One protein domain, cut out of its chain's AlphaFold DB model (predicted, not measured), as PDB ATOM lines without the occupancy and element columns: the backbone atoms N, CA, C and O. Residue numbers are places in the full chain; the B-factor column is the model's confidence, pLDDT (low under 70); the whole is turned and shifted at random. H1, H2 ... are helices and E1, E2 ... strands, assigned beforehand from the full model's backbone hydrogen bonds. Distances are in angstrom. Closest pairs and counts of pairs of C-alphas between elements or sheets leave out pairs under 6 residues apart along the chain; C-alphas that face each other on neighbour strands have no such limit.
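This is residues 257 to 322 of the 332 residues of the protein "LytR family transcriptional regulator" of Streptococcus sp. (UniProt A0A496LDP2). Picture a flat V of two short two-stranded ribbons, E1 with E4 and E2 with E3, that meet at a corner around Val 307, with helix H2 in the opening of the V and helix H1 packed on H2 at the open end. Two loops stick out from this frame, residues 278 to 283 and residues 295 to 299. The printed part has 66 residues with two named helices and four named strands, in the order H1, E1, E2, E3, E4, H2; both sheets, E1 - E4 and E2 - E3, are antiparallel, and the class is mixed, helices and strands. It is only just compact, close to loose, with a radius of gyration of the C-alphas of 12.7 A, and it spans 37 by 32 by 13 A.

Start at H1, residues 257 to 265; it touches H2, residues 314 to 320, at a steep tilt of 58 degrees, opposite ways, and their closest C-alphas, those of Ala 259 and Gly 314, are 3.7 A apart. Go on to E1, residues 270 to 274, the antiparallel neighbour of E4, residues 308 to 312, at 148 degrees between their directions; look for N 272 and O 310, 2.9 A apart, within hydrogen-bond range. Next find E2, residues 286 to 290, which forms a hairpin with E3, residues 302 to 306, at 154 degrees; here N 287 and O 305 are 2.8 A apart. E1 and E2 are apart, and E3 and E4 meet only through their link. The closest C-alphas of E2 and H2 are those of Val 289 and Asn 319, 6.2 A apart. In H1 and H2, every O i to N i+4 pair is within hydrogen-bond range.

Find C-alpha 257 at (10.486, 7.474, 32.131); from there H1 runs 11.9 A to residue 265. E1, from residue 270 to 274, measures 11.2 A. E2, from C-alpha 286 at (-14.601, 2.862, 26.036) to residue 290, and E3, from residue 302 to 306, measure 13.3 A each. E4, from residue 308 to 312, measures 11.6 A, and H2, from residue 314, measures 9.8 A and ends at C-alpha 320 at (-3.528, 2.734, 26.749).

The two C-alphas farthest apart are those of Thr 264 and Gly 281, at 38.2 A. The links E1 to E2 and E2 to E3 are long, with 11 residues each; in the first, residues 278 to 279 pair with residues 282 to 283, antiparallel. The printed part has no cut; its mean pLDDT is 89.8, and no printed residue is under 70.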
ATOM      1  N   ALA A 257       9.643   7.044  33.230       87.81
ATOM      2  CA  ALA A 257      10.486   7.474  32.131       87.81
ATOM      3  C   ALA A 257       9.676   7.586  30.839       87.81
ATOM      4  O   ALA A 257       9.804   8.591  30.141       87.81
ATOM      5  N   PHE A 258       8.796   6.617  30.559       91.00
ATOM      6  CA  PHE A 258       7.897   6.669  29.408       91.00
ATOM      7  C   PHE A 258       7.000   7.910  29.453       91.00
ATOM      8  O   PHE A 258       7.040   8.728  28.533       91.00
ATOM      9  N   ALA A 259       6.235   8.093  30.534       91.06
ATOM     10  CA  ALA A 259       5.305   9.216  30.626       91.06
ATOM     11  C   ALA A 259       6.032  10.566  30.580       91.06
ATOM     12  O   ALA A 259       5.648  11.452  29.820       91.06
ATOM     13  N   THR A 260       7.148  10.684  31.305       90.75
ATOM     14  CA  THR A 260       7.975  11.899  31.311       90.75
ATOM     15  C   THR A 260       8.534  12.203  29.921       90.75
ATOM     16  O   THR A 260       8.543  13.363  29.505       90.75
ATOM     17  N   ALA A 261       8.994  11.190  29.181       92.31
ATOM     18  CA  ALA A 261       9.504  11.370  27.826       92.31
ATOM     19  C   ALA A 261       8.406  11.859  26.875       92.31
ATOM     20  O   ALA A 261       8.644  12.797  26.113       92.31
ATOM     21  N   ILE A 262       7.206  11.278  26.949       94.00
ATOM     22  CA  ILE A 262       6.061  11.701  26.136       94.00
ATOM     23  C   ILE A 262       5.662  13.138  26.461       94.00
ATOM     24  O   ILE A 262       5.608  13.949  25.544       94.00
ATOM     25  N   ASP A 263       5.476  13.488  27.733       93.81
ATOM     26  CA  ASP A 263       5.076  14.846  28.131       93.81
ATOM     27  C   ASP A 263       6.148  15.897  27.795       93.81
ATOM     28  O   ASP A 263       5.842  17.060  27.533       93.81
ATOM     29  N   THR A 264       7.422  15.495  27.762       94.69
ATOM     30  CA  THR A 264       8.532  16.382  27.384       94.69
ATOM     31  C   THR A 264       8.609  16.593  25.872       94.69
ATOM     32  O   THR A 264       8.846  17.713  25.414       94.69
ATOM     33  N   LEU A 265       8.450  15.527  25.082       94.50
ATOM     34  CA  LEU A 265       8.534  15.583  23.619       94.50
ATOM     35  C   LEU A 265       7.244  16.118  22.984       94.50
ATOM     36  O   LEU A 265       7.298  16.781  21.948       94.50
ATOM     37  N   PHE A 266       6.102  15.853  23.617       95.31
ATOM     38  CA  PHE A 266       4.758  16.198  23.170       95.31
ATOM     39  C   PHE A 266       3.965  16.827  24.331       95.31
ATOM     40  O   PHE A 266       3.101  16.172  24.911       95.31
ATOM     41  N   PRO A 267       4.215  18.107  24.663       93.38
ATOM     42  CA  PRO A 267       3.559  18.780  25.792       93.38
ATOM     43  C   PRO A 267       2.030  18.830  25.680       93.38
ATOM     44  O   PRO A 267       1.331  18.854  26.688       93.38
ATOM     45  N   ASP A 268       1.515  18.826  24.447       93.69
ATOM     46  CA  ASP A 268       0.079  18.815  24.138       93.69
ATOM     47  C   ASP A 268      -0.489  17.384  23.991       93.69
ATOM     48  O   ASP A 268      -1.640  17.196  23.581       93.69
ATOM     49  N   GLY A 269       0.318  16.364  24.290       93.69
ATOM     50  CA  GLY A 269       0.008  14.952  24.103       93.69
ATOM     51  C   GLY A 269       0.176  14.451  22.665       93.69
ATOM     52  O   GLY A 269       0.402  15.205  21.714       93.69
ATOM     53  N   VAL A 270       0.044  13.138  22.501       96.88
ATOM     54  CA  VAL A 270       0.114  12.435  21.217       96.88
ATOM     55  C   VAL A 270      -1.298  12.173  20.702       96.88
ATOM     56  O   VAL A 270      -2.157  11.704  21.450       96.88
ATOM     57  N   THR A 271      -1.548  12.453  19.420       97.25
ATOM     58  CA  THR A 271      -2.815  12.091  18.772       97.25
ATOM     59  C   THR A 271      -2.865  10.587  18.537       97.25
ATOM     60  O   THR A 271      -2.119  10.073  17.704       97.25
ATOM     61  N   ILE A 272      -3.776   9.898  19.218       97.25
ATOM     62  CA  ILE A 272      -4.015   8.462  19.054       97.25
ATOM     63  C   ILE A 272      -5.460   8.243  18.626       97.25
ATOM     64  O   ILE A 272      -6.379   8.817  19.206       97.25
ATOM     65  N   ASP A 273      -5.651   7.412  17.605       96.56
ATOM     66  CA  ASP A 273      -6.958   6.866  17.245       96.56
ATOM     67  C   ASP A 273      -7.162   5.578  18.040       96.56
ATOM     68  O   ASP A 273      -6.714   4.513  17.619       96.56
ATOM     69  N   ALA A 274      -7.710   5.707  19.249       94.94
ATOM     70  CA  ALA A 274      -7.793   4.595  20.185       94.94
ATOM     71  C   ALA A 274      -8.776   3.542  19.680       94.94
ATOM     72  O   ALA A 274      -9.898   3.868  19.284       94.94
ATOM     73  N   GLN A 275      -8.362   2.286  19.736       93.12
ATOM     74  CA  GLN A 275      -9.156   1.131  19.355       93.12
ATOM     75  C   GLN A 275      -9.136   0.136  20.509       93.12
ATOM     76  O   GLN A 275      -8.143   0.015  21.216       93.12
ATOM     77  N   PHE A 276     -10.260  -0.535  20.702       91.06
ATOM     78  CA  PHE A 276     -10.405  -1.634  21.643       91.06
ATOM     79  C   PHE A 276     -11.086  -2.769  20.896       91.06
ATOM     80  O   PHE A 276     -11.902  -2.501  20.001       91.06
ATOM     81  N   SER A 277     -10.760  -4.010  21.248       89.94
ATOM     82  CA  SER A 277     -11.408  -5.165  20.641       89.94
ATOM     83  C   SER A 277     -12.805  -5.373  21.251       89.94
ATOM     84  O   SER A 277     -13.535  -4.429  21.600       89.94
ATOM     85  N   THR A 278     -13.233  -6.622  21.353       87.25
ATOM     86  CA  THR A 278     -14.466  -7.001  22.030       87.25
ATOM     87  C   THR A 278     -14.207  -7.392  23.479       87.25
ATOM     88  O   THR A 278     -13.122  -7.833  23.825       87.25
ATOM     89  N   LEU A 279     -15.212  -7.245  24.339       86.94
ATOM     90  CA  LEU A 279     -15.240  -7.857  25.664       86.94
ATOM     91  C   LEU A 279     -16.467  -8.759  25.736       86.94
ATOM     92  O   LEU A 279     -17.598  -8.279  25.610       86.94
ATOM     93  N   ASN A 280     -16.257 -10.064  25.916       86.81
ATOM     94  CA  ASN A 280     -17.325 -11.066  25.825       86.81
ATOM     95  C   ASN A 280     -18.077 -10.996  24.477       86.81
ATOM     96  O   ASN A 280     -19.304 -11.129  24.425       86.81
ATOM     97  N   GLY A 281     -17.353 -10.734  23.384       86.25
ATOM     98  CA  GLY A 281     -17.912 -10.621  22.033       86.25
ATOM     99  C   GLY A 281     -18.680  -9.324  21.740       86.25
ATOM    100  O   GLY A 281     -19.261  -9.197  20.660       86.25
ATOM    101  N   GLN A 282     -18.697  -8.350  22.656       87.44
ATOM    102  CA  GLN A 282     -19.284  -7.026  22.425       87.44
ATOM    103  C   GLN A 282     -18.197  -5.975  22.213       87.44
ATOM    104  O   GLN A 282     -17.294  -5.852  23.033       87.44
ATOM    105  N   ALA A 283     -18.300  -5.193  21.136       89.75
ATOM    106  CA  ALA A 283     -17.339  -4.132  20.844       89.75
ATOM    107  C   ALA A 283     -17.298  -3.096  21.975       89.75
ATOM    108  O   ALA A 283     -18.328  -2.512  22.338       89.75
ATOM    109  N   LEU A 284     -16.104  -2.848  22.510       88.88
ATOM    110  CA  LEU A 284     -15.901  -1.807  23.503       88.88
ATOM    111  C   LEU A 284     -15.950  -0.432  22.831       88.88
ATOM    112  O   LEU A 284     -15.332  -0.190  21.801       88.88
ATOM    113  N   THR A 285     -16.693   0.497  23.430       91.06
ATOM    114  CA  THR A 285     -16.719   1.914  23.005       91.06
ATOM    115  C   THR A 285     -15.870   2.801  23.912       91.06
ATOM    116  O   THR A 285     -15.508   3.921  23.541       91.06
ATOM    117  N   ALA A 286     -15.539   2.292  25.095       91.88
ATOM    118  CA  ALA A 286     -14.601   2.862  26.036       91.88
ATOM    119  C   ALA A 286     -14.063   1.753  26.948       91.88
ATOM    120  O   ALA A 286     -14.778   0.789  27.225       91.88
ATOM    121  N   ALA A 287     -12.843   1.929  27.438       89.75
ATOM    122  CA  ALA A 287     -12.206   1.055  28.408       89.75
ATOM    123  C   ALA A 287     -11.831   1.851  29.660       89.75
ATOM    124  O   ALA A 287     -11.362   2.990  29.572       89.75
ATOM    125  N   THR A 288     -12.037   1.250  30.830       89.50
ATOM    126  CA  THR A 288     -11.515   1.771  32.094       89.50
ATOM    127  C   THR A 288     -10.157   1.135  32.329       89.50
ATOM    128  O   THR A 288     -10.070  -0.076  32.495       89.50
ATOM    129  N   VAL A 289      -9.107   1.948  32.333       87.94
ATOM    130  CA  VAL A 289      -7.724   1.507  32.528       87.94
ATOM    131  C   VAL A 289      -7.209   2.000  33.877       87.94
ATOM    132  O   VAL A 289      -7.592   3.079  34.338       87.94
ATOM    133  N   GLY A 290      -6.354   1.209  34.523       84.00
ATOM    134  CA  GLY A 290      -5.665   1.628  35.744       84.00
ATOM    135  C   GLY A 290      -4.712   2.789  35.473       84.00
ATOM    136  O   GLY A 290      -4.169   2.904  34.378       84.00
ATOM    137  N   ASP A 291      -4.524   3.655  36.465       83.75
ATOM    138  CA  ASP A 291      -3.540   4.733  36.441       83.75
ATOM    139  C   ASP A 291      -2.374   4.392  37.370       83.75
ATOM    140  O   ASP A 291      -2.283   4.839  38.515       83.75
ATOM    141  N   ASP A 292      -1.489   3.532  36.865       76.00
ATOM    142  CA  ASP A 292      -0.391   2.959  37.647       76.00
ATOM    143  C   ASP A 292       0.659   3.989  38.081       76.00
ATOM    144  O   ASP A 292       1.367   3.751  39.056       76.00
ATOM    145  N   LEU A 293       0.756   5.139  37.402       79.81
ATOM    146  CA  LEU A 293       1.675   6.212  37.800       79.81
ATOM    147  C   LEU A 293       1.206   6.956  39.049       79.81
ATOM    148  O   LEU A 293       2.034   7.470  39.800       79.81
ATOM    149  N   HIS A 294      -0.106   7.005  39.272       80.94
ATOM    150  CA  HIS A 294      -0.708   7.658  40.431       80.94
ATOM    151  C   HIS A 294      -1.245   6.650  41.457       80.94
ATOM    152  O   HIS A 294      -1.887   7.044  42.431       80.94
ATOM    153  N   ALA A 295      -0.969   5.356  41.265       76.56
ATOM    154  CA  ALA A 295      -1.290   4.326  42.237       76.56
ATOM    155  C   ALA A 295      -0.450   4.495  43.511       76.56
ATOM    156  O   ALA A 295       0.761   4.713  43.475       76.56
ATOM    157  N   THR A 296      -1.112   4.368  44.654       74.00
ATOM    158  CA  THR A 296      -0.506   4.355  45.988       74.00
ATOM    159  C   THR A 296      -0.715   2.984  46.627       74.00
ATOM    160  O   THR A 296      -1.432   2.142  46.087       74.00
ATOM    161  N   GLU A 297      -0.130   2.744  47.802       70.38
ATOM    162  CA  GLU A 297      -0.339   1.487  48.540       70.38
ATOM    163  C   GLU A 297      -1.819   1.210  48.856       70.38
ATOM    164  O   GLU A 297      -2.215   0.058  49.014       70.38
ATOM    165  N   THR A 298      -2.644   2.258  48.948       72.31
ATOM    166  CA  THR A 298      -4.048   2.165  49.370       72.31
ATOM    167  C   THR A 298      -5.055   2.446  48.261       72.31
ATOM    168  O   THR A 298      -6.237   2.160  48.435       72.31
ATOM    169  N   GLU A 299      -4.623   3.026  47.141       78.94
ATOM    170  CA  GLU A 299      -5.517   3.491  46.083       78.94
ATOM    171  C   GLU A 299      -4.933   3.201  44.702       78.94
ATOM    172  O   GLU A 299      -3.773   3.494  44.428       78.94
ATOM    173  N   SER A 300      -5.755   2.645  43.815       79.50
ATOM    174  CA  SER A 300      -5.429   2.445  42.403       79.50
ATOM    175  C   SER A 300      -6.417   3.259  41.570       79.50
ATOM    176  O   SER A 300      -7.528   2.784  41.318       79.50
ATOM    177  N   PRO A 301      -6.067   4.506  41.208       84.38
ATOM    178  CA  PRO A 301      -6.939   5.337  40.401       84.38
ATOM    179  C   PRO A 301      -7.168   4.692  39.035       84.38
ATOM    180  O   PRO A 301      -6.380   3.873  38.559       84.38
ATOM    181  N   THR A 302      -8.280   5.054  38.405       87.88
ATOM    182  CA  THR A 302      -8.624   4.597  37.059       87.88
ATOM    183  C   THR A 302      -8.966   5.789  36.184       87.88
ATOM    184  O   THR A 302      -9.399   6.838  36.665       87.88
ATOM    185  N   GLN A 303      -8.788   5.621  34.882       89.69
ATOM    186  CA  GLN A 303      -9.198   6.581  33.867       89.69
ATOM    187  C   GLN A 303      -9.983   5.858  32.774       89.69
ATOM    188  O   GLN A 303      -9.784   4.670  32.526       89.69
ATOM    189  N   THR A 304     -10.868   6.576  32.092       92.81
ATOM    190  CA  THR A 304     -11.639   6.020  30.977       92.81
ATOM    191  C   THR A 304     -11.113   6.562  29.659       92.81
ATOM    192  O   THR A 304     -11.087   7.775  29.451       92.81
ATOM    193  N   ILE A 305     -10.764   5.661  28.746       94.00
ATOM    194  CA  ILE A 305     -10.335   5.978  27.384       94.00
ATOM    195  C   ILE A 305     -11.455   5.568  26.432       94.00
ATOM    196  O   ILE A 305     -11.955   4.450  26.507       94.00
ATOM    197  N   LYS A 306     -11.884   6.471  25.546       94.50
ATOM    198  CA  LYS A 306     -12.936   6.194  24.548       94.50
ATOM    199  C   LYS A 306     -12.320   5.759  23.223       94.50
ATOM    200  O   LYS A 306     -11.205   6.168  22.928       94.50
ATOM    201  N   VAL A 307     -13.048   4.996  22.412       94.81
ATOM    202  CA  VAL A 307     -12.649   4.721  21.021       94.81
ATOM    203  C   VAL A 307     -12.625   6.019  20.211       94.81
ATOM    204  O   VAL A 307     -13.484   6.889  20.385       94.81
ATOM    205  N   GLY A 308     -11.666   6.124  19.295       95.88
ATOM    206  CA  GLY A 308     -11.521   7.229  18.356       95.88
ATOM    207  C   GLY A 308     -10.332   8.144  18.648       95.88
ATOM    208  O   GLY A 308      -9.574   7.974  19.607       95.88
ATOM    209  N   LYS A 309     -10.184   9.160  17.793       97.06
ATOM    210  CA  LYS A 309      -9.098  10.144  17.865       97.06
ATOM    211  C   LYS A 309      -9.188  11.011  19.115       97.06
ATOM    212  O   LYS A 309     -10.151  11.755  19.288       97.06
ATOM    213  N   GLN A 310      -8.136  10.987  19.924       96.31
ATOM    214  CA  GLN A 310      -7.977  11.843  21.096       96.31
ATOM    215  C   GLN A 310      -6.503  12.180  21.346       96.31
ATOM    216  O   GLN A 310      -5.604  11.497  20.857       96.31
ATOM    217  N   GLN A 311      -6.261  13.248  22.108       96.38
ATOM    218  CA  GLN A 311      -4.927  13.582  22.607       96.38
ATOM    219  C   GLN A 311      -4.660  12.807  23.895       96.38
ATOM    220  O   GLN A 311      -5.459  12.882  24.827       96.38
ATOM    221  N   MET A 312      -3.537  12.098  23.956       96.44
ATOM    222  CA  MET A 312      -3.100  11.368  25.145       96.44
ATOM    223  C   MET A 312      -1.791  11.953  25.667       96.44
ATOM    224  O   MET A 312      -0.807  12.024  24.932       96.44
ATOM    225  N   ASN A 313      -1.775  12.369  26.933       94.88
ATOM    226  CA  ASN A 313      -0.529  12.684  27.636       94.88
ATOM    227  C   ASN A 313       0.224  11.387  27.994       94.88
ATOM    228  O   ASN A 313      -0.256  10.285  27.723       94.88
ATOM    229  N   GLY A 314       1.400  11.504  28.607       93.06
ATOM    230  CA  GLY A 314       2.258  10.374  28.943       93.06
ATOM    231  C   GLY A 314       1.583   9.312  29.811       93.06
ATOM    232  O   GLY A 314       1.718   8.126  29.514       93.06
ATOM    233  N   SER A 315       0.814   9.715  30.831       91.88
ATOM    234  CA  SER A 315       0.072   8.765  31.677       91.88
ATOM    235  C   SER A 315      -1.056   8.075  30.901       91.88
ATOM    236  O   SER A 315      -1.139   6.845  30.881       91.88
ATOM    237  N   THR A 316      -1.890   8.832  30.181       93.44
ATOM    238  CA  THR A 316      -2.984   8.247  29.395       93.44
ATOM    239  C   THR A 316      -2.464   7.289  28.326       93.44
ATOM    240  O   THR A 316      -3.006   6.196  28.178       93.44
ATOM    241  N   LEU A 317      -1.379   7.655  27.640       94.69
ATOM    242  CA  LEU A 317      -0.771   6.831  26.602       94.69
ATOM    243  C   LEU A 317      -0.117   5.565  27.165       94.69
ATOM    244  O   LEU A 317      -0.241   4.504  26.557       94.69
ATOM    245  N   LEU A 318       0.546   5.656  28.323       92.38
ATOM    246  CA  LEU A 318       1.124   4.496  29.007       92.38
ATOM    247  C   LEU A 318       0.049   3.456  29.319       92.38
ATOM    248  O   LEU A 318       0.219   2.270  29.054       92.38
ATOM    249  N   ASN A 319      -1.056   3.909  29.900       91.56
ATOM    250  CA  ASN A 319      -2.131   3.023  30.324       91.56
ATOM    251  C   ASN A 319      -2.919   2.482  29.121       91.56
ATOM    252  O   ASN A 319      -3.378   1.346  29.170       91.56
ATOM    253  N   TYR A 320      -3.021   3.247  28.025       93.19
ATOM    254  CA  TYR A 320      -3.528   2.734  26.749       93.19
ATOM    255  C   TYR A 320      -2.642   1.602  26.210       93.19
ATOM    256  O   TYR A 320      -3.146   0.529  25.915       93.19
ATOM    257  N   ALA A 321      -1.319   1.799  26.173       91.19
ATOM    258  CA  ALA A 321      -0.360   0.798  25.693       91.19
ATOM    259  C   ALA A 321      -0.261  -0.465  26.573       91.19
ATOM    260  O   ALA A 321       0.405  -1.427  26.200       91.19
ATOM    261  N   ARG A 322      -0.873  -0.448  27.760       89.50
ATOM    262  CA  ARG A 322      -0.891  -1.561  28.720       89.50
ATOM    263  C   ARG A 322      -2.266  -2.204  28.863       89.50
ATOM    264  O   ARG A 322      -2.410  -3.146  29.644       89.50
TER     265      ARG A 322